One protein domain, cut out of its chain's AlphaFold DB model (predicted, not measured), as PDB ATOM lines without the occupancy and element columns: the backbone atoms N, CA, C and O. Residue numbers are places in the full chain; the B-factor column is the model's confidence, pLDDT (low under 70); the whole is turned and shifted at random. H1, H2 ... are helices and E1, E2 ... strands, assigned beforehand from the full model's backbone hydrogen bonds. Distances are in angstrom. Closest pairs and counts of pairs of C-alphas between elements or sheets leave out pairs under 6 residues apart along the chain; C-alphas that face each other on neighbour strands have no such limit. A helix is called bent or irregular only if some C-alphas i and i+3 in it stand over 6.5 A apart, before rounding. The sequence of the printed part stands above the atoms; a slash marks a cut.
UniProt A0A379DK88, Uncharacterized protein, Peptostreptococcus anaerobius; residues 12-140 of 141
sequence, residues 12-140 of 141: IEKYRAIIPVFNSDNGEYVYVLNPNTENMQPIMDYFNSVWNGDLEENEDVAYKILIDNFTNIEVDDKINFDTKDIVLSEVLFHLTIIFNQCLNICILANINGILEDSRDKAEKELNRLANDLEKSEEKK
ATOM      1  N   ILE A  12     104.110 166.737 193.196       62.69
ATOM      2  CA  ILE A  12     103.643 167.874 192.409       62.69
ATOM      3  C   ILE A  12     102.655 167.299 191.400       62.69
ATOM      4  O   ILE A  12     103.038 166.543 190.506       62.69
ATOM      5  N   GLU A  13     101.371 167.585 191.591       71.38
ATOM      6  CA  GLU A  13     100.355 167.227 190.611       71.38
ATOM      7  C   GLU A  13     100.656 167.957 189.299       71.38
ATOM      8  O   GLU A  13     101.028 169.130 189.297       71.38
ATOM      9  N   LYS A  14     100.525 167.263 188.164       83.50
ATOM     10  CA  LYS A  14     100.792 167.858 186.844       83.50
ATOM     11  C   LYS A  14      99.852 169.035 186.558       83.50
ATOM     12  O   LYS A  14     100.261 170.029 185.962       83.50
ATOM     13  N   TYR A  15      98.601 168.908 186.989       89.25
ATOM     14  CA  TYR A  15      97.545 169.878 186.747       89.25
ATOM     15  C   TYR A  15      97.291 170.695 188.007       89.25
ATOM     16  O   TYR A  15      97.212 170.155 189.105       89.25
ATOM     17  N   ARG A  16      97.156 172.004 187.826       90.50
ATOM     18  CA  ARG A  16      96.632 172.924 188.828       90.50
ATOM     19  C   ARG A  16      95.110 172.869 188.890       90.50
ATOM     20  O   ARG A  16      94.553 172.966 189.977       90.50
ATOM     21  N   ALA A  17      94.464 172.745 187.735       91.56
ATOM     22  CA  ALA A  17      93.016 172.670 187.623       91.56
ATOM     23  C   ALA A  17      92.608 171.830 186.410       91.56
ATOM     24  O   ALA A  17      93.339 171.748 185.420       91.56
ATOM     25  N   ILE A  18      91.433 171.215 186.509       90.50
ATOM     26  CA  ILE A  18      90.753 170.519 185.416       90.50
ATOM     27  C   ILE A  18      89.315 171.036 185.422       90.50
ATOM     28  O   ILE A  18      88.551 170.709 186.328       90.50
ATOM     29  N   ILE A  19      88.978 171.876 184.449       89.75
ATOM     30  CA  ILE A  19      87.742 172.659 184.424       89.75
ATOM     31  C   ILE A  19      86.810 172.051 183.370       89.75
ATOM     32  O   ILE A  19      87.187 171.996 182.198       89.75
ATOM     33  N   PRO A  20      85.623 171.549 183.746       85.69
ATOM     34  CA  PRO A  20      84.679 170.974 182.794       85.69
ATOM     35  C   PRO A  20      84.022 172.054 181.924       85.69
ATOM     36  O   PRO A  20      83.549 173.071 182.431       85.69
ATOM     37  N   VAL A  21      83.920 171.796 180.621       83.69
ATOM     38  CA  VAL A  21      83.186 172.652 179.680       83.69
ATOM     39  C   VAL A  21      81.732 172.190 179.614       83.69
ATOM     40  O   VAL A  21      81.381 171.232 178.914       83.69
ATOM     41  N   PHE A  22      80.871 172.862 180.379       68.88
ATOM     42  CA  PHE A  22      79.434 172.601 180.377       68.88
ATOM     43  C   PHE A  22      78.839 172.996 179.013       68.88
ATOM     44  O   PHE A  22      79.036 174.121 178.567       68.88
ATOM     45  N   ASN A  23      78.096 172.077 178.380       64.56
ATOM     46  CA  ASN A  23      77.527 172.151 177.015       64.56
ATOM     47  C   ASN A  23      78.414 171.646 175.860       64.56
ATOM     48  O   ASN A  23      78.039 171.829 174.704       64.56
ATOM     49  N   SER A  24      79.537 170.975 176.131       61.53
ATOM     50  CA  SER A  24      80.211 170.179 175.094       61.53
ATOM     51  C   SER A  24      79.532 168.809 174.954       61.53
ATOM     52  O   SER A  24      79.307 168.113 175.947       61.53
ATOM     53  N   ASP A  25      79.222 168.393 173.724       55.59
ATOM     54  CA  ASP A  25      78.556 167.107 173.449       55.59
ATOM     55  C   ASP A  25      79.408 165.884 173.861       55.59
ATOM     56  O   ASP A  25      78.888 164.776 173.992       55.59
ATOM     57  N   ASN A  26      80.711 166.086 174.104       62.06
ATOM     58  CA  ASN A  26      81.699 165.026 174.321       62.06
ATOM     59  C   ASN A  26      82.438 165.086 175.673       62.06
ATOM     60  O   ASN A  26      83.372 164.311 175.871       62.06
ATOM     61  N   GLY A  27      82.035 165.948 176.614       66.19
ATOM     62  CA  GLY A  27      82.707 166.044 177.917       66.19
ATOM     63  C   GLY A  27      84.134 166.586 177.798       66.19
ATOM     64  O   GLY A  27      85.104 165.911 178.141       66.19
ATOM     65  N   GLU A  28      84.253 167.802 177.281       82.00
ATOM     66  CA  GLU A  28      85.515 168.520 177.135       82.00
ATOM     67  C   GLU A  28      85.967 169.147 178.459       82.00
ATOM     68  O   GLU A  28      85.161 169.547 179.306       82.00
ATOM     69  N   TYR A  29      87.286 169.242 178.624       87.12
ATOM     70  CA  TYR A  29      87.922 169.835 179.794       87.12
ATOM     71  C   TYR A  29      89.003 170.818 179.366       87.12
ATOM     72  O   TYR A  29      89.768 170.559 178.431       87.12
ATOM     73  N   VAL A  30      89.120 171.903 180.123       88.94
ATOM     74  CA  VAL A  30      90.315 172.736 180.121       88.94
ATOM     75  C   VAL A  30      91.249 172.253 181.221       88.94
ATOM     76  O   VAL A  30      90.875 172.155 182.389       88.94
ATOM     77  N   TYR A  31      92.487 171.964 180.852       91.81
ATOM     78  CA  TYR A  31      93.555 171.615 181.769       91.81
ATOM     79  C   TYR A  31      94.404 172.850 182.024       91.81
ATOM     80  O   TYR A  31      94.932 173.421 181.080       91.81
ATOM     81  N   VAL A  32      94.598 173.222 183.287       94.62
ATOM     82  CA  VAL A  32      95.590 174.231 183.669       94.62
ATOM     83  C   VAL A  32      96.780 173.516 184.290       94.62
ATOM     84  O   VAL A  32      96.625 172.781 185.267       94.62
ATOM     85  N   LEU A  33      97.972 173.694 183.731       94.44
ATOM     86  CA  LEU A  33      99.202 173.063 184.204       94.44
ATOM     87  C   LEU A  33      99.741 173.758 185.455       94.44
ATOM     88  O   LEU A  33      99.621 174.973 185.620       94.44
ATOM     89  N   ASN A  34     100.379 172.991 186.342       92.88
ATOM     90  CA  ASN A  34     101.199 173.602 187.382       92.88
ATOM     91  C   ASN A  34     102.476 174.214 186.771       92.88
ATOM     92  O   ASN A  34     103.027 173.656 185.813       92.88
ATOM     93  N   PRO A  35     102.979 175.329 187.332       92.94
ATOM     94  CA  PRO A  35     104.228 175.923 186.877       92.94
ATOM     95  C   PRO A  35     105.433 175.013 187.083       92.94
ATOM     96  O   PRO A  35     105.606 174.404 188.140       92.94
ATOM     97  N   ASN A  36     106.273 174.941 186.059       91.44
ATOM     98  CA  ASN A  36     107.560 174.268 186.041       91.44
ATOM     99  C   ASN A  36     108.555 175.092 185.205       91.44
ATOM    100  O   ASN A  36     108.191 176.092 184.593       91.44
ATOM    101  N   THR A  37     109.826 174.701 185.205       89.62
ATOM    102  CA  THR A  37     110.880 175.470 184.528       89.62
ATOM    103  C   THR A  37     110.608 175.674 183.036       89.62
ATOM    104  O   THR A  37     110.878 176.752 182.525       89.62
ATOM    105  N   GLU A  38     110.048 174.679 182.347       92.44
ATOM    106  CA  GLU A  38     109.828 174.730 180.899       92.44
ATOM    107  C   GLU A  38     108.662 175.657 180.538       92.44
ATOM    108  O   GLU A  38     108.833 176.563 179.727       92.44
ATOM    109  N   ASN A  39     107.493 175.485 181.166       94.19
ATOM    110  CA  ASN A  39     106.309 176.283 180.822       94.19
ATOM    111  C   ASN A  39     106.339 177.715 181.383       94.19
ATOM    112  O   ASN A  39     105.646 178.585 180.862       94.19
ATOM    113  N   MET A  40     107.154 177.987 182.407       95.62
ATOM    114  CA  MET A  40     107.369 179.349 182.907       95.62
ATOM    115  C   MET A  40     108.360 180.143 182.057       95.62
ATOM    116  O   MET A  40     108.294 181.369 182.071       95.62
ATOM    117  N   GLN A  41     109.276 179.489 181.336       96.06
ATOM    118  CA  GLN A  41     110.349 180.189 180.626       96.06
ATOM    119  C   GLN A  41     109.827 181.314 179.709       96.06
ATOM    120  O   GLN A  41     110.324 182.432 179.837       96.06
ATOM    121  N   PRO A  42     108.773 181.111 178.893       97.06
ATOM    122  CA  PRO A  42     108.287 182.161 177.999       97.06
ATOM    123  C   PRO A  42     107.772 183.412 178.722       97.06
ATOM    124  O   PRO A  42     108.048 184.531 178.293       97.06
ATOM    125  N   ILE A  43     107.048 183.254 179.841       97.06
ATOM    126  CA  ILE A  43     106.542 184.410 180.599       97.06
ATOM    127  C   ILE A  43     107.669 185.103 181.377       97.06
ATOM    128  O   ILE A  43     107.661 186.323 181.530       97.06
ATOM    129  N   MET A  44     108.680 184.347 181.814       95.94
ATOM    130  CA  MET A  44     109.879 184.904 182.441       95.94
ATOM    131  C   MET A  44     110.704 185.730 181.448       95.94
ATOM    132  O   MET A  44     111.142 186.828 181.787       95.94
ATOM    133  N   ASP A  45     110.872 185.243 180.217       96.00
ATOM    134  CA  ASP A  45     111.563 185.966 179.145       96.00
ATOM    135  C   ASP A  45     110.827 187.259 178.779       96.00
ATOM    136  O   ASP A  45     111.455 188.310 178.618       96.00
ATOM    137  N   TYR A  46     109.493 187.209 178.730       96.88
ATOM    138  CA  TYR A  46     108.654 188.393 178.560       96.88
ATOM    139  C   TYR A  46     108.882 189.416 179.683       96.88
ATOM    140  O   TYR A  46     109.183 190.575 179.399       96.88
ATOM    141  N   PHE A  47     108.826 189.003 180.955       96.06
ATOM    142  CA  PHE A  47     109.065 189.915 182.079       96.06
ATOM    143  C   PHE A  47     110.458 190.534 182.062       96.06
ATOM    144  O   PHE A  47     110.592 191.727 182.321       96.06
ATOM    145  N   ASN A  48     111.486 189.750 181.741       94.12
ATOM    146  CA  ASN A  48     112.848 190.261 181.634       94.12
ATOM    147  C   ASN A  48     112.985 191.267 180.486       94.12
ATOM    148  O   ASN A  48     113.630 192.297 180.662       94.12
ATOM    149  N   SER A  49     112.342 191.010 179.345       95.25
ATOM    150  CA  SER A  49     112.339 191.933 178.202       95.25
ATOM    151  C   SER A  49     111.664 193.262 178.557       95.25
ATOM    152  O   SER A  49     112.197 194.326 178.249       95.25
ATOM    153  N   VAL A  50     110.531 193.215 179.269       95.00
ATOM    154  CA  VAL A  50     109.858 194.421 179.782       95.00
ATOM    155  C   VAL A  50     110.740 195.150 180.798       95.00
ATOM    156  O   VAL A  50     110.928 196.359 180.702       95.00
ATOM    157  N   TRP A  51     111.333 194.423 181.749       91.75
ATOM    158  CA  TRP A  51     112.204 194.996 182.778       91.75
ATOM    159  C   TRP A  51     113.430 195.707 182.195       91.75
ATOM    160  O   TRP A  51     113.807 196.782 182.660       91.75
ATOM    161  N   ASN A  52     114.037 195.124 181.161       91.38
ATOM    162  CA  ASN A  52     115.199 195.691 180.480       91.38
ATOM    163  C   ASN A  52     114.841 196.834 179.518       91.38
ATOM    164  O   ASN A  52     115.739 197.517 179.026       91.38
ATOM    165  N   GLY A  53     113.549 197.067 179.264       93.62
ATOM    166  CA  GLY A  53     113.073 198.070 178.312       93.62
ATOM    167  C   GLY A  53     113.185 197.645 176.846       93.62
ATOM    168  O   GLY A  53     113.085 198.499 175.966       93.62
ATOM    169  N   ASP A  54     113.378 196.352 176.572       95.50
ATOM    170  CA  ASP A  54     113.395 195.788 175.215       95.50
ATOM    171  C   ASP A  54     111.979 195.678 174.623       95.50
ATOM    172  O   ASP A  54     111.802 195.621 173.404       95.50
ATOM    173  N   LEU A  55     110.961 195.642 175.490       94.75
ATOM    174  CA  LEU A  55     109.553 195.511 175.135       94.75
ATOM    175  C   LEU A  55     108.686 196.439 175.999       94.75
ATOM    176  O   LEU A  55     108.941 196.602 177.191       94.75
ATOM    177  N   GLU A  56     107.635 197.017 175.415       94.62
ATOM    178  CA  GLU A  56     106.594 197.715 176.177       94.62
ATOM    179  C   GLU A  56     105.647 196.715 176.850       94.62
ATOM    180  O   GLU A  56     105.316 195.671 176.285       94.62
ATOM    181  N   GLU A  57     105.181 197.048 178.053       92.19
ATOM    182  CA  GLU A  57     104.205 196.242 178.781       92.19
ATOM    183  C   GLU A  57     102.885 196.122 178.001       92.19
ATOM    184  O   GLU A  57     102.259 197.118 177.637       92.19
ATOM    185  N   ASN A  58     102.448 194.885 177.773       91.62
ATOM    186  CA  ASN A  58     101.183 194.559 177.132       91.62
ATOM    187  C   ASN A  58     100.525 193.336 177.796       91.62
ATOM    188  O   ASN A  58     101.006 192.204 177.688       91.62
ATOM    189  N   GLU A  59      99.393 193.565 178.461       86.88
ATOM    190  CA  GLU A  59      98.645 192.521 179.170       86.88
ATOM    191  C   GLU A  59      98.163 191.397 178.238       86.88
ATOM    192  O   GLU A  59      98.276 190.224 178.597       86.88
ATOM    193  N   ASP A  60      97.702 191.717 177.025       87.94
ATOM    194  CA  ASP A  60      97.191 190.724 176.070       87.94
ATOM    195  C   ASP A  60      98.289 189.736 175.654       87.94
ATOM    196  O   ASP A  60      98.055 188.529 175.572       87.94
ATOM    197  N   VAL A  61      99.514 190.233 175.449       91.50
ATOM    198  CA  VAL A  61     100.680 189.394 175.125       91.50
ATOM    199  C   VAL A  61     101.013 188.468 176.290       91.50
ATOM    200  O   VAL A  61     101.210 187.268 176.087       91.50
ATOM    201  N   ALA A  62     101.032 188.995 177.517       92.50
ATOM    202  CA  ALA A  62     101.308 188.196 178.705       92.50
ATOM    203  C   ALA A  62     100.265 187.084 178.899       92.50
ATOM    204  O   ALA A  62     100.624 185.925 179.122       92.50
ATOM    205  N   TYR A  63      98.976 187.401 178.762       90.50
ATOM    206  CA  TYR A  63      97.911 186.406 178.868       90.50
ATOM    207  C   TYR A  63      97.929 185.392 177.727       90.50
ATOM    208  O   TYR A  63      97.678 184.216 177.986       90.50
ATOM    209  N   LYS A  64      98.283 185.792 176.500       91.12
ATOM    210  CA  LYS A  64      98.468 184.849 175.390       91.12
ATOM    211  C   LYS A  64      99.562 183.834 175.700       91.12
ATOM    212  O   LYS A  64      99.321 182.636 175.606       91.12
ATOM    213  N   ILE A  65     100.717 184.301 176.177       94.81
ATOM    214  CA  ILE A  65     101.812 183.424 176.608       94.81
ATOM    215  C   ILE A  65     101.329 182.443 177.686       94.81
ATOM    216  O   ILE A  65     101.646 181.254 177.621       94.81
ATOM    217  N   LEU A  66     100.555 182.911 178.668       95.00
ATOM    218  CA  LEU A  66     100.015 182.047 179.718       95.00
ATOM    219  C   LEU A  66      99.035 181.003 179.170       95.00
ATOM    220  O   LEU A  66      99.133 179.832 179.532       95.00
ATOM    221  N   ILE A  67      98.101 181.398 178.307       92.62
ATOM    222  CA  ILE A  67      97.124 180.479 177.712       92.62
ATOM    223  C   ILE A  67      97.846 179.399 176.900       92.62
ATOM    224  O   ILE A  67      97.631 178.213 177.165       92.62
ATOM    225  N   ASP A  68      98.758 179.805 176.015       92.81
ATOM    226  CA  ASP A  68      99.461 178.915 175.085       92.81
ATOM    227  C   ASP A  68     100.374 177.901 175.809       92.81
ATOM    228  O   ASP A  68     100.586 176.793 175.321       92.81
ATOM    229  N   ASN A  69     100.920 178.255 176.983       95.19
ATOM    230  CA  ASN A  69     101.897 177.415 177.695       95.19
ATOM    231  C   ASN A  69     101.329 176.653 178.898       95.19
ATOM    232  O   ASN A  69     101.913 175.652 179.330       95.19
ATOM    233  N   PHE A  70     100.215 177.111 179.473       95.50
ATOM    234  CA  PHE A  70      99.636 176.503 180.674       95.50
ATOM    235  C   PHE A  70      98.299 175.831 180.428       95.50
ATOM    236  O   PHE A  70      97.831 175.126 181.324       95.50
ATOM    237  N   THR A  71      97.687 176.021 179.261       93.00
ATOM    238  CA  THR A  71      96.374 175.455 178.962       93.00
ATOM    239  C   THR A  71      96.355 174.705 177.639       93.00
ATOM    240  O   THR A  71      97.312 174.727 176.876       93.00
ATOM    241  N   ASN A  72      95.259 173.997 177.384       89.44
ATOM    242  CA  ASN A  72      94.941 173.402 176.086       89.44
ATOM    243  C   ASN A  72      93.947 174.251 175.274       89.44
ATOM    244  O   ASN A  72      93.301 173.712 174.379       89.44
ATOM    245  N   ILE A  73      93.761 175.527 175.621       86.12
ATOM    246  CA  ILE A  73      92.888 176.438 174.874       86.12
ATOM    247  C   ILE A  73      93.668 176.999 173.684       86.12
ATOM    248  O   ILE A  73      94.804 177.440 173.839       86.12
ATOM    249  N   GLU A  74      93.028 177.040 172.519       78.06
ATOM    250  CA  GLU A  74      93.527 177.742 171.336       78.06
ATOM    251  C   GLU A  74      92.822 179.105 171.224       78.06
ATOM    252  O   GLU A  74      91.593 179.171 171.170       78.06
ATOM    253  N   VAL A  75      93.591 180.200 171.216       69.00
ATOM    254  CA  VAL A  75      93.079 181.573 171.052       69.00
ATOM    255  C   VAL A  75      93.720 182.267 169.852       69.00
ATOM    256  O   VAL A  75      94.944 182.250 169.686       69.00
ATOM    257  N   ASP A  76      92.889 182.943 169.053       66.25
ATOM    258  CA  ASP A  76      93.344 183.898 168.037       66.25
ATOM    259  C   ASP A  76      94.105 185.069 168.690       66.25
ATOM    260  O   ASP A  76      93.994 185.321 169.892       66.25
ATOM    261  N   ASP A  77      94.862 185.834 167.898       59.50
ATOM    262  CA  ASP A  77      95.727 186.928 168.384       59.50
ATOM    263  C   ASP A  77      94.993 188.021 169.185       59.50
ATOM    264  O   ASP A  77      95.627 188.791 169.904       59.50
ATOM    265  N   LYS A  78      93.659 188.103 169.081       64.25
ATOM    266  CA  LYS A  78      92.823 188.959 169.928       64.25
ATOM    267  C   LYS A  78      92.082 188.125 170.959       64.25
ATOM    268  O   LYS A  78      91.047 187.531 170.659       64.25
ATOM    269  N   ILE A  79      92.568 188.167 172.194       64.50
ATOM    270  CA  ILE A  79      91.876 187.563 173.327       64.50
ATOM    271  C   ILE A  79      90.760 188.516 173.760       64.50
ATOM    272  O   ILE A  79      91.012 189.631 174.207       64.50
ATOM    273  N   ASN A  80      89.506 188.093 173.606       66.62
ATOM    274  CA  ASN A  80      88.378 188.804 174.198       66.62
ATOM    275  C   ASN A  80      88.067 188.187 175.564       66.62
ATOM    276  O   ASN A  80      87.524 187.086 175.639       66.62
ATOM    277  N   PHE A  81      88.398 188.896 176.640       65.75
ATOM    278  CA  PHE A  81      88.096 188.478 178.010       65.75
ATOM    279  C   PHE A  81      86.624 188.756 178.372       65.75
ATOM    280  O   PHE A  81      86.334 189.523 179.291       65.75
ATOM    281  N   ASP A  82      85.670 188.154 177.651       66.88
ATOM    282  CA  ASP A  82      84.261 188.202 178.060       66.88
ATOM    283  C   ASP A  82      84.044 187.261 179.255       66.88
ATOM    284  O   ASP A  82      83.818 186.059 179.117       66.88
ATOM    285  N   THR A  83      84.118 187.822 180.460       61.38
ATOM    286  CA  THR A  83      83.982 187.111 181.744       61.38
ATOM    287  C   THR A  83      82.576 186.568 182.014       61.38
ATOM    288  O   THR A  83      82.312 186.001 183.074       61.38
ATOM    289  N   LYS A  84      81.644 186.710 181.066       69.38
ATOM    290  CA  LYS A  84      80.348 186.020 181.118       69.38
ATOM    291  C   LYS A  84      80.479 184.518 180.878       69.38
ATOM    292  O   LYS A  84      79.582 183.777 181.276       69.38
ATOM    293  N   ASP A  85      81.572 184.075 180.259       79.31
ATOM    294  CA  ASP A  85      81.925 182.661 180.196       79.31
ATOM    295  C   ASP A  85      82.554 182.222 181.530       79.31
ATOM    296  O   ASP A  85      83.598 182.722 181.965       79.31
ATOM    297  N   ILE A  86      81.875 181.293 182.208       82.88
ATOM    298  CA  ILE A  86      82.287 180.790 183.520       82.88
ATOM    299  C   ILE A  86      83.556 179.933 183.440       82.88
ATOM    300  O   ILE A  86      84.379 179.998 184.351       82.88
ATOM    301  N   VAL A  87      83.746 179.192 182.343       85.31
ATOM    302  CA  VAL A  87      84.937 178.363 182.115       85.31
ATOM    303  C   VAL A  87      86.136 179.278 181.921       85.31
ATOM    304  O   VAL A  87      87.151 179.120 182.599       85.31
ATOM    305  N   LEU A  88      86.002 180.279 181.047       84.06
ATOM    306  CA  LEU A  88      87.077 181.233 180.792       84.06
ATOM    307  C   LEU A  88      87.440 182.019 182.060       84.06
ATOM    308  O   LEU A  88      88.619 182.185 182.361       84.06
ATOM    309  N   SER A  89      86.450 182.444 182.848       87.31
ATOM    310  CA  SER A  89      86.702 183.144 184.115       87.31
ATOM    311  C   SER A  89      87.499 182.298 185.114       87.31
ATOM    312  O   SER A  89      88.418 182.808 185.756       87.31
ATOM    313  N   GLU A  90      87.187 181.006 185.235       90.12
ATOM    314  CA  GLU A  90      87.923 180.092 186.115       90.12
ATOM    315  C   GLU A  90      89.360 179.857 185.618       90.12
ATOM    316  O   GLU A  90      90.311 179.886 186.406       90.12
ATOM    317  N   VAL A  91      89.553 179.726 184.304       90.94
ATOM    318  CA  VAL A  91      90.888 179.643 183.695       90.94
ATOM    319  C   VAL A  91      91.710 180.890 184.018       90.94
ATOM    320  O   VAL A  91      92.829 180.775 184.522       90.94
ATOM    321  N   LEU A  92      91.153 182.082 183.794       90.88
ATOM    322  CA  LEU A  92      91.838 183.352 184.049       90.88
ATOM    323  C   LEU A  92      92.196 183.533 185.519       90.88
ATOM    324  O   LEU A  92      93.265 184.064 185.821       90.88
ATOM    325  N   PHE A  93      91.358 183.049 186.437       92.94
ATOM    326  CA  PHE A  93      91.686 183.035 187.857       92.94
ATOM    327  C   PHE A  93      92.967 182.231 188.121       92.94
ATOM    328  O   PHE A  93      93.902 182.735 188.751       92.94
ATOM    329  N   HIS A  94      93.068 181.011 187.588       95.12
ATOM    330  CA  HIS A  94      94.268 180.196 187.760       95.12
ATOM    331  C   HIS A  94      95.500 180.786 187.064       95.12
ATOM    332  O   HIS A  94      96.581 180.788 187.664       95.12
ATOM    333  N   LEU A  95      95.344 181.315 185.846       95.12
ATOM    334  CA  LEU A  95      96.430 181.963 185.110       95.12
ATOM    335  C   LEU A  95      96.924 183.228 185.820       95.12
ATOM    336  O   LEU A  95      98.129 183.425 185.917       95.12
ATOM    337  N   THR A  96      96.037 184.019 186.422       94.50
ATOM    338  CA  THR A  96      96.410 185.188 187.240       94.50
ATOM    339  C   THR A  96      97.265 184.790 188.445       94.50
ATOM    340  O   THR A  96      98.233 185.470 188.792       94.50
ATOM    341  N   ILE A  97      96.956 183.667 189.100       95.31
ATOM    342  CA  ILE A  97      97.794 183.170 190.202       95.31
ATOM    343  C   ILE A  97      99.183 182.786 189.676       95.31
ATOM    344  O   ILE A  97     100.188 183.098 190.313       95.31
ATOM    345  N   ILE A  98      99.249 182.109 188.527       95.81
ATOM    346  CA  ILE A  98     100.511 181.700 187.895       95.81
ATOM    347  C   ILE A  98     101.338 182.924 187.485       95.81
ATOM    348  O   ILE A  98     102.524 182.983 187.804       95.81
ATOM    349  N   PHE A  99     100.708 183.919 186.859       96.25
ATOM    350  CA  PHE A  99     101.319 185.193 186.490       96.25
ATOM    351  C   PHE A  99     102.003 185.843 187.692       96.25
ATOM    352  O   PHE A  99     103.200 186.107 187.658       96.25
ATOM    353  N   ASN A 100     101.269 186.008 188.797       95.31
ATOM    354  CA  ASN A 100     101.798 186.615 190.017       95.31
ATOM    355  C   ASN A 100     102.945 185.799 190.630       95.31
ATOM    356  O   ASN A 100     103.903 186.365 191.152       95.31
ATOM    357  N   GLN A 101     102.874 184.466 190.573       94.25
ATOM    358  CA  GLN A 101     103.967 183.602 191.025       94.25
ATOM    359  C   GLN A 101     105.235 183.828 190.195       94.25
ATOM    360  O   GLN A 101     106.304 184.028 190.771       94.25
ATOM    361  N   CYS A 102     105.112 183.854 188.868       95.25
ATOM    362  CA  CYS A 102     106.235 184.085 187.959       95.25
ATOM    363  C   CYS A 102     106.804 185.503 188.120       95.25
ATOM    364  O   CYS A 102     108.016 185.673 188.231       95.25
ATOM    365  N   LEU A 103     105.936 186.512 188.229       94.00
ATOM    366  CA  LEU A 103     106.333 187.905 188.422       94.00
ATOM    367  C   LEU A 103     107.128 188.084 189.720       94.00
ATOM    368  O   LEU A 103     108.193 188.693 189.712       94.00
ATOM    369  N   ASN A 104     106.665 187.488 190.822       94.44
ATOM    370  CA  ASN A 104     107.385 187.527 192.095       94.44
ATOM    371  C   ASN A 104     108.773 186.878 191.996       94.44
ATOM    372  O   ASN A 104     109.737 187.416 192.537       94.44
ATOM    373  N   ILE A 105     108.893 185.742 191.298       92.62
ATOM    374  CA  ILE A 105     110.189 185.086 191.066       92.62
ATOM    375  C   ILE A 105     111.113 186.005 190.262       92.62
ATOM    376  O   ILE A 105     112.269 186.185 190.644       92.62
ATOM    377  N   CYS A 106     110.604 186.611 189.187       92.06
ATOM    378  CA  CYS A 106     111.360 187.520 188.330       92.06
ATOM    379  C   CYS A 106     111.865 188.748 189.103       92.06
ATOM    380  O   CYS A 106     113.059 189.044 189.098       92.06
ATOM    381  N   ILE A 107     110.984 189.403 189.864       90.94
ATOM    382  CA  ILE A 107     111.338 190.554 190.703       90.94
ATOM    383  C   ILE A 107     112.426 190.178 191.714       90.94
ATOM    384  O   ILE A 107     113.408 190.905 191.858       90.94
ATOM    385  N   LEU A 108     112.286 189.042 192.405       92.31
ATOM    386  CA  LEU A 108     113.284 188.592 193.379       92.31
ATOM    387  C   LEU A 108     114.639 188.300 192.724       92.31
ATOM    388  O   LEU A 108     115.671 188.669 193.283       92.31
ATOM    389  N   ALA A 109     114.647 187.669 191.548       89.62
ATOM    390  CA  ALA A 109     115.870 187.410 190.794       89.62
ATOM    391  C   ALA A 109     116.571 188.719 190.392       89.62
ATOM    392  O   ALA A 109     117.770 188.868 190.627       89.62
ATOM    393  N   ASN A 110     115.816 189.695 189.884       88.56
ATOM    394  CA  ASN A 110     116.358 190.989 189.465       88.56
ATOM    395  C   ASN A 110     116.872 191.819 190.649       88.56
ATOM    396  O   ASN A 110     117.959 192.389 190.574       88.56
ATOM    397  N   ILE A 111     116.146 191.846 191.772       89.88
ATOM    398  CA  ILE A 111     116.612 192.508 193.000       89.88
ATOM    399  C   ILE A 111     117.918 191.878 193.490       89.88
ATOM    400  O   ILE A 111     118.848 192.609 193.833       89.88
ATOM    401  N   ASN A 112     118.015 190.546 193.505       90.25
ATOM    402  CA  ASN A 112     119.248 189.867 193.900       90.25
ATOM    403  C   ASN A 112     120.420 190.248 192.988       90.25
ATOM    404  O   ASN A 112     121.484 190.579 193.507       90.25
ATOM    405  N   GLY A 113     120.215 190.297 191.668       88.56
ATOM    406  CA  GLY A 113     121.247 190.743 190.726       88.56
ATOM    407  C   GLY A 113     121.726 192.173 191.003       88.56
ATOM    408  O   GLY A 113     122.925 192.426 191.077       88.56
ATOM    409  N   ILE A 114     120.803 193.105 191.270       89.25
ATOM    410  CA  ILE A 114     121.147 194.493 191.630       89.25
ATOM    411  C   ILE A 114     121.961 194.552 192.930       89.25
ATOM    412  O   ILE A 114     122.910 195.336 193.044       89.25
ATOM    413  N   LEU A 115     121.589 193.752 193.932       91.06
ATOM    414  CA  LEU A 115     122.298 193.701 195.210       91.06
ATOM    415  C   LEU A 115     123.708 193.121 195.056       91.06
ATOM    416  O   LEU A 115     124.642 193.655 195.657       91.06
ATOM    417  N   GLU A 116     123.875 192.075 194.247       92.88
ATOM    418  CA  GLU A 116     125.181 191.493 193.927       92.88
ATOM    419  C   GLU A 116     126.078 192.501 193.199       92.88
ATOM    420  O   GLU A 116     127.195 192.756 193.650       92.88
ATOM    421  N   ASP A 117     125.563 193.178 192.172       92.81
ATOM    422  CA  ASP A 117     126.296 194.224 191.452       92.81
ATOM    423  C   ASP A 117     126.721 195.382 192.366       92.81
ATOM    424  O   ASP A 117     127.823 195.930 192.245       92.81
ATOM    425  N   SER A 118     125.836 195.790 193.278       92.75
ATOM    426  CA  SER A 118     126.111 196.846 194.255       92.75
ATOM    427  C   SER A 118     127.207 196.427 195.237       92.75
ATOM    428  O   SER A 118     128.148 197.189 195.479       92.75
ATOM    429  N   ARG A 119     127.132 195.192 195.754       93.69
ATOM    430  CA  ARG A 119     128.154 194.606 196.629       93.69
ATOM    431  C   ARG A 119     129.512 194.577 195.933       93.69
ATOM    432  O   ARG A 119     130.492 195.050 196.503       93.69
ATOM    433  N   ASP A 120     129.563 194.093 194.698       95.31
ATOM    434  CA  ASP A 120     130.809 193.952 193.944       95.31
ATOM    435  C   ASP A 120     131.444 195.320 193.628       95.31
ATOM    436  O   ASP A 120     132.670 195.471 193.643       95.31
ATOM    437  N   LYS A 121     130.629 196.355 193.376       95.69
ATOM    438  CA  LYS A 121     131.108 197.742 193.237       95.69
ATOM    439  C   LYS A 121     131.663 198.287 194.552       95.69
ATOM    440  O   LYS A 121     132.729 198.903 194.542       95.69
ATOM    441  N   ALA A 122     130.973 198.050 195.666       94.19
ATOM    442  CA  ALA A 122     131.417 198.497 196.983       94.19
ATOM    443  C   ALA A 122     132.740 197.832 197.398       94.19
ATOM    444  O   ALA A 122     133.635 198.510 197.897       94.19
ATOM    445  N   GLU A 123     132.899 196.533 197.136       96.12
ATOM    446  CA  GLU A 123     134.131 195.795 197.428       96.12
ATOM    447  C   GLU A 123     135.320 196.314 196.607       96.12
ATOM    448  O   GLU A 123     136.407 196.537 197.145       96.12
ATOM    449  N   LYS A 124     135.115 196.591 195.312       96.12
ATOM    450  CA  LYS A 124     136.144 197.205 194.457       96.12
ATOM    451  C   LYS A 124     136.585 198.570 194.980       96.12
ATOM    452  O   LYS A 124     137.784 198.845 195.015       96.12
ATOM    453  N   GLU A 125     135.639 199.409 195.394       95.69
ATOM    454  CA  GLU A 125     135.944 200.738 195.926       95.69
ATOM    455  C   GLU A 125     136.658 200.658 197.283       95.69
ATOM    456  O   GLU A 125     137.627 201.381 197.512       95.69
ATOM    457  N   LEU A 126     136.255 199.729 198.153       95.62
ATOM    458  CA  LEU A 126     136.915 199.496 199.438       95.62
ATOM    459  C   LEU A 126     138.366 199.037 199.253       95.62
ATOM    460  O   LEU A 126     139.267 199.587 199.882       95.62
ATOM    461  N   ASN A 127     138.610 198.099 198.335       95.44
ATOM    462  CA  ASN A 127     139.961 197.651 197.998       95.44
ATOM    463  C   ASN A 127     140.811 198.782 197.400       95.44
ATOM    464  O   ASN A 127     142.001 198.894 197.696       95.44
ATOM    465  N   ARG A 128     140.215 199.652 196.574       96.38
ATOM    466  CA  ARG A 128     140.897 200.841 196.043       96.38
ATOM    467  C   ARG A 128     141.319 201.786 197.169       96.38
ATOM    468  O   ARG A 128     142.479 202.184 197.214       96.38
ATOM    469  N   LEU A 129     140.403 202.104 198.084       95.94
ATOM    470  CA  LEU A 129     140.666 202.986 199.222       95.94
ATOM    471  C   LEU A 129     141.713 202.407 200.180       95.94
ATOM    472  O   LEU A 129     142.576 203.152 200.636       95.94
ATOM    473  N   ALA A 130     141.677 201.098 200.448       94.25
ATOM    474  CA  ALA A 130     142.680 200.421 201.270       94.25
ATOM    475  C   ALA A 130     144.087 200.541 200.657       94.25
ATOM    476  O   ALA A 130     145.013 200.989 201.328       94.25
ATOM    477  N   ASN A 131     144.220 200.261 199.355       93.88
ATOM    478  CA  ASN A 131     145.488 200.405 198.632       93.88
ATOM    479  C   ASN A 131     146.002 201.858 198.610       93.88
ATOM    480  O   ASN A 131     147.210 202.096 198.664       93.88
ATOM    481  N   ASP A 132     145.105 202.839 198.476       93.94
ATOM    482  CA  ASP A 132     145.470 204.259 198.502       93.94
ATOM    483  C   ASP A 132     145.956 204.684 199.900       93.94
ATOM    484  O   ASP A 132     146.891 205.485 200.008       93.94
ATOM    485  N   LEU A 133     145.361 204.124 200.961       92.25
ATOM    486  CA  LEU A 133     145.764 204.361 202.345       92.25
ATOM    487  C   LEU A 133     147.171 203.811 202.615       92.25
ATOM    488  O   LEU A 133     148.032 204.580 203.045       92.25
ATOM    489  N   GLU A 134     147.428 202.544 202.275       90.25
ATOM    490  CA  GLU A 134     148.737 201.888 202.451       90.25
ATOM    491  C   GLU A 134     149.859 202.676 201.756       90.25
ATOM    492  O   GLU A 134     150.850 203.056 202.377       90.25
ATOM    493  N   LYS A 135     149.655 203.062 200.490       88.44
ATOM    494  CA  LYS A 135     150.622 203.887 199.738       88.44
ATOM    495  C   LYS A 135     150.850 205.273 200.339       88.44
ATOM    496  O   LYS A 135     151.870 205.908 200.064       88.44
ATOM    497  N   SER A 136     149.871 205.813 201.064       83.81
ATOM    498  CA  SER A 136     149.996 207.111 201.729       83.81
ATOM    499  C   SER A 136     150.775 207.022 203.040       83.81
ATOM    500  O   SER A 136     151.427 207.995 203.418       83.81
ATOM    501  N   GLU A 137     150.725 205.867 203.706       79.19
ATOM    502  CA  GLU A 137     151.492 205.570 204.914       79.19
ATOM    503  C   GLU A 137     152.958 205.283 204.567       79.19
ATOM    504  O   GLU A 137     153.837 205.904 205.158       79.19
ATOM    505  N   GLU A 138     153.229 204.506 203.511       72.38
ATOM    506  CA  GLU A 138     154.593 204.245 203.009       72.38
ATOM    507  C   GLU A 138     155.350 205.511 202.569       72.38
ATOM    508  O   GLU A 138     156.573 205.551 202.601       72.38
ATOM    509  N   LYS A 139     154.646 206.566 202.138       67.12
ATOM    510  CA  LYS A 139     155.259 207.852 201.748       67.12
ATOM    511  C   LYS A 139     155.571 208.780 202.927       67.12
ATOM    512  O   LYS A 139     156.143 209.849 202.704       67.12
ATOM    513  N   LYS A 140     155.102 208.450 204.134       62.50
ATOM    514  CA  LYS A 140     155.321 209.244 205.353       62.50
ATOM    515  C   LYS A 140     156.488 208.729 206.205       62.50
ATOM    516  O   LYS A 140     156.909 209.475 207.089       62.50
TER     517      LYS A 140
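Overview. This is residues 12 to 140 of the 141 residues of an uncharacterized protein of Peptostreptococcus anaerobius (UniProt A0A379DK88). One very long helix, H3, runs nearly the length of the model; a small head of two hairpins, strands E1 and E2 and helices H1 and H2, packs on its first part, and residues 111 to 140 stick out from that head as a free arm. In the head, H1 and H2 run side by side and cross H3, while the two-stranded hairpin packs on the beginning of H3 and with E2 comes near the end of H2. The printed part has 129 residues, with two named strands and three named helices in the order E1, E2, H1, H2, H3; the sheet, E1 - E2, is antiparallel and the class is mostly helix. The whole is extended, with a radius of gyration of the C-alphas of 23.7 A, and the C-alphas span 93 by 33 by 20 A, a rod whose length is made largely by H3 and its arm.

Arrangement. Begin at the sheet, with E1, residues 15 to 20, and E2, residues 29 to 33. They form a hairpin of antiparallel neighbours, with 166 degrees between their directions; look for N 16 and O 32 at 2.7 A and for N 30 and O 19 at 2.8 A, both within hydrogen-bond range. From the sheet go to H3, residues 86 to 138: the closest C-alphas of E1 and H3 are those of Ile 19 and Val 87, 6.8 A apart, and the closest of E2 and H3 are those of Val 32 and Val 91, 7.2 A apart. From E2, go to H2, residues 59 to 70, where the closest C-alphas, those of Leu 33 and Phe 70, are 4.9 A apart. H2 touches H3 about perpendicular, at 75 degrees, with Leu 66 and Leu 95 the closest C-alphas at 6.5 A; H3 touches H2 with residues 95 to 99 alone. From H2 go to H1, residues 37 to 52, which touches H2 with residues 39 to 46 alone; they form a helical hairpin at a shallow tilt of 17 degrees, opposite ways, and the closest C-alphas, those of Asn 39 and Asn 69, are 5.5 A apart. H1 touches H3 at a steep tilt of 59 degrees, the same way, through residues 99 to 106 of H3 alone, closest at the C-alphas of Met 44 and Cys 106, 6.6 A. E1 is apart from H1 and from H2. Every O i to N i+4 pair is within hydrogen-bond range in H2 and H3, and 10 of 12 are in H1.

Along the chain. Find C-alpha 15 at (97.545, 169.878, 186.747), where E1 begins; it runs 13.5 A to C-alpha 20, and E2 runs 12.5 A from C-alpha 29 to C-alpha 33. H1 covers 21.1 A from C-alpha 37 to C-alpha 52; it has a kink of 31 degrees near residue 44 and is irregular, but only just, with C-alphas 39 and 42 at 6.8 A. H2 covers 16.1 A from C-alpha 59 to C-alpha 70. Find C-alpha 86 at (82.287, 180.790, 183.520); from there H3 runs 78.5 A to C-alpha 138 at (154.593, 204.245, 203.009).

Size, cuts and confidence. The two C-alphas farthest apart are those of Asp 25 and Lys 140, 93.2 A. Without the stretch that stands free, residues 111 to 140, the body spans 47 by 32 by 17 A. The printed part has no cut. Look at residues 71 to 85 for the long link, from H2 to H3; the link from E2 to H1 is tight, and those from E1 to E2 and from H1 to H2 are short. The mean pLDDT of the printed part is 87.5, and it is under 70 at residue 12, residues 22 to 27, residues 75 to 84 and residues 139 to 140.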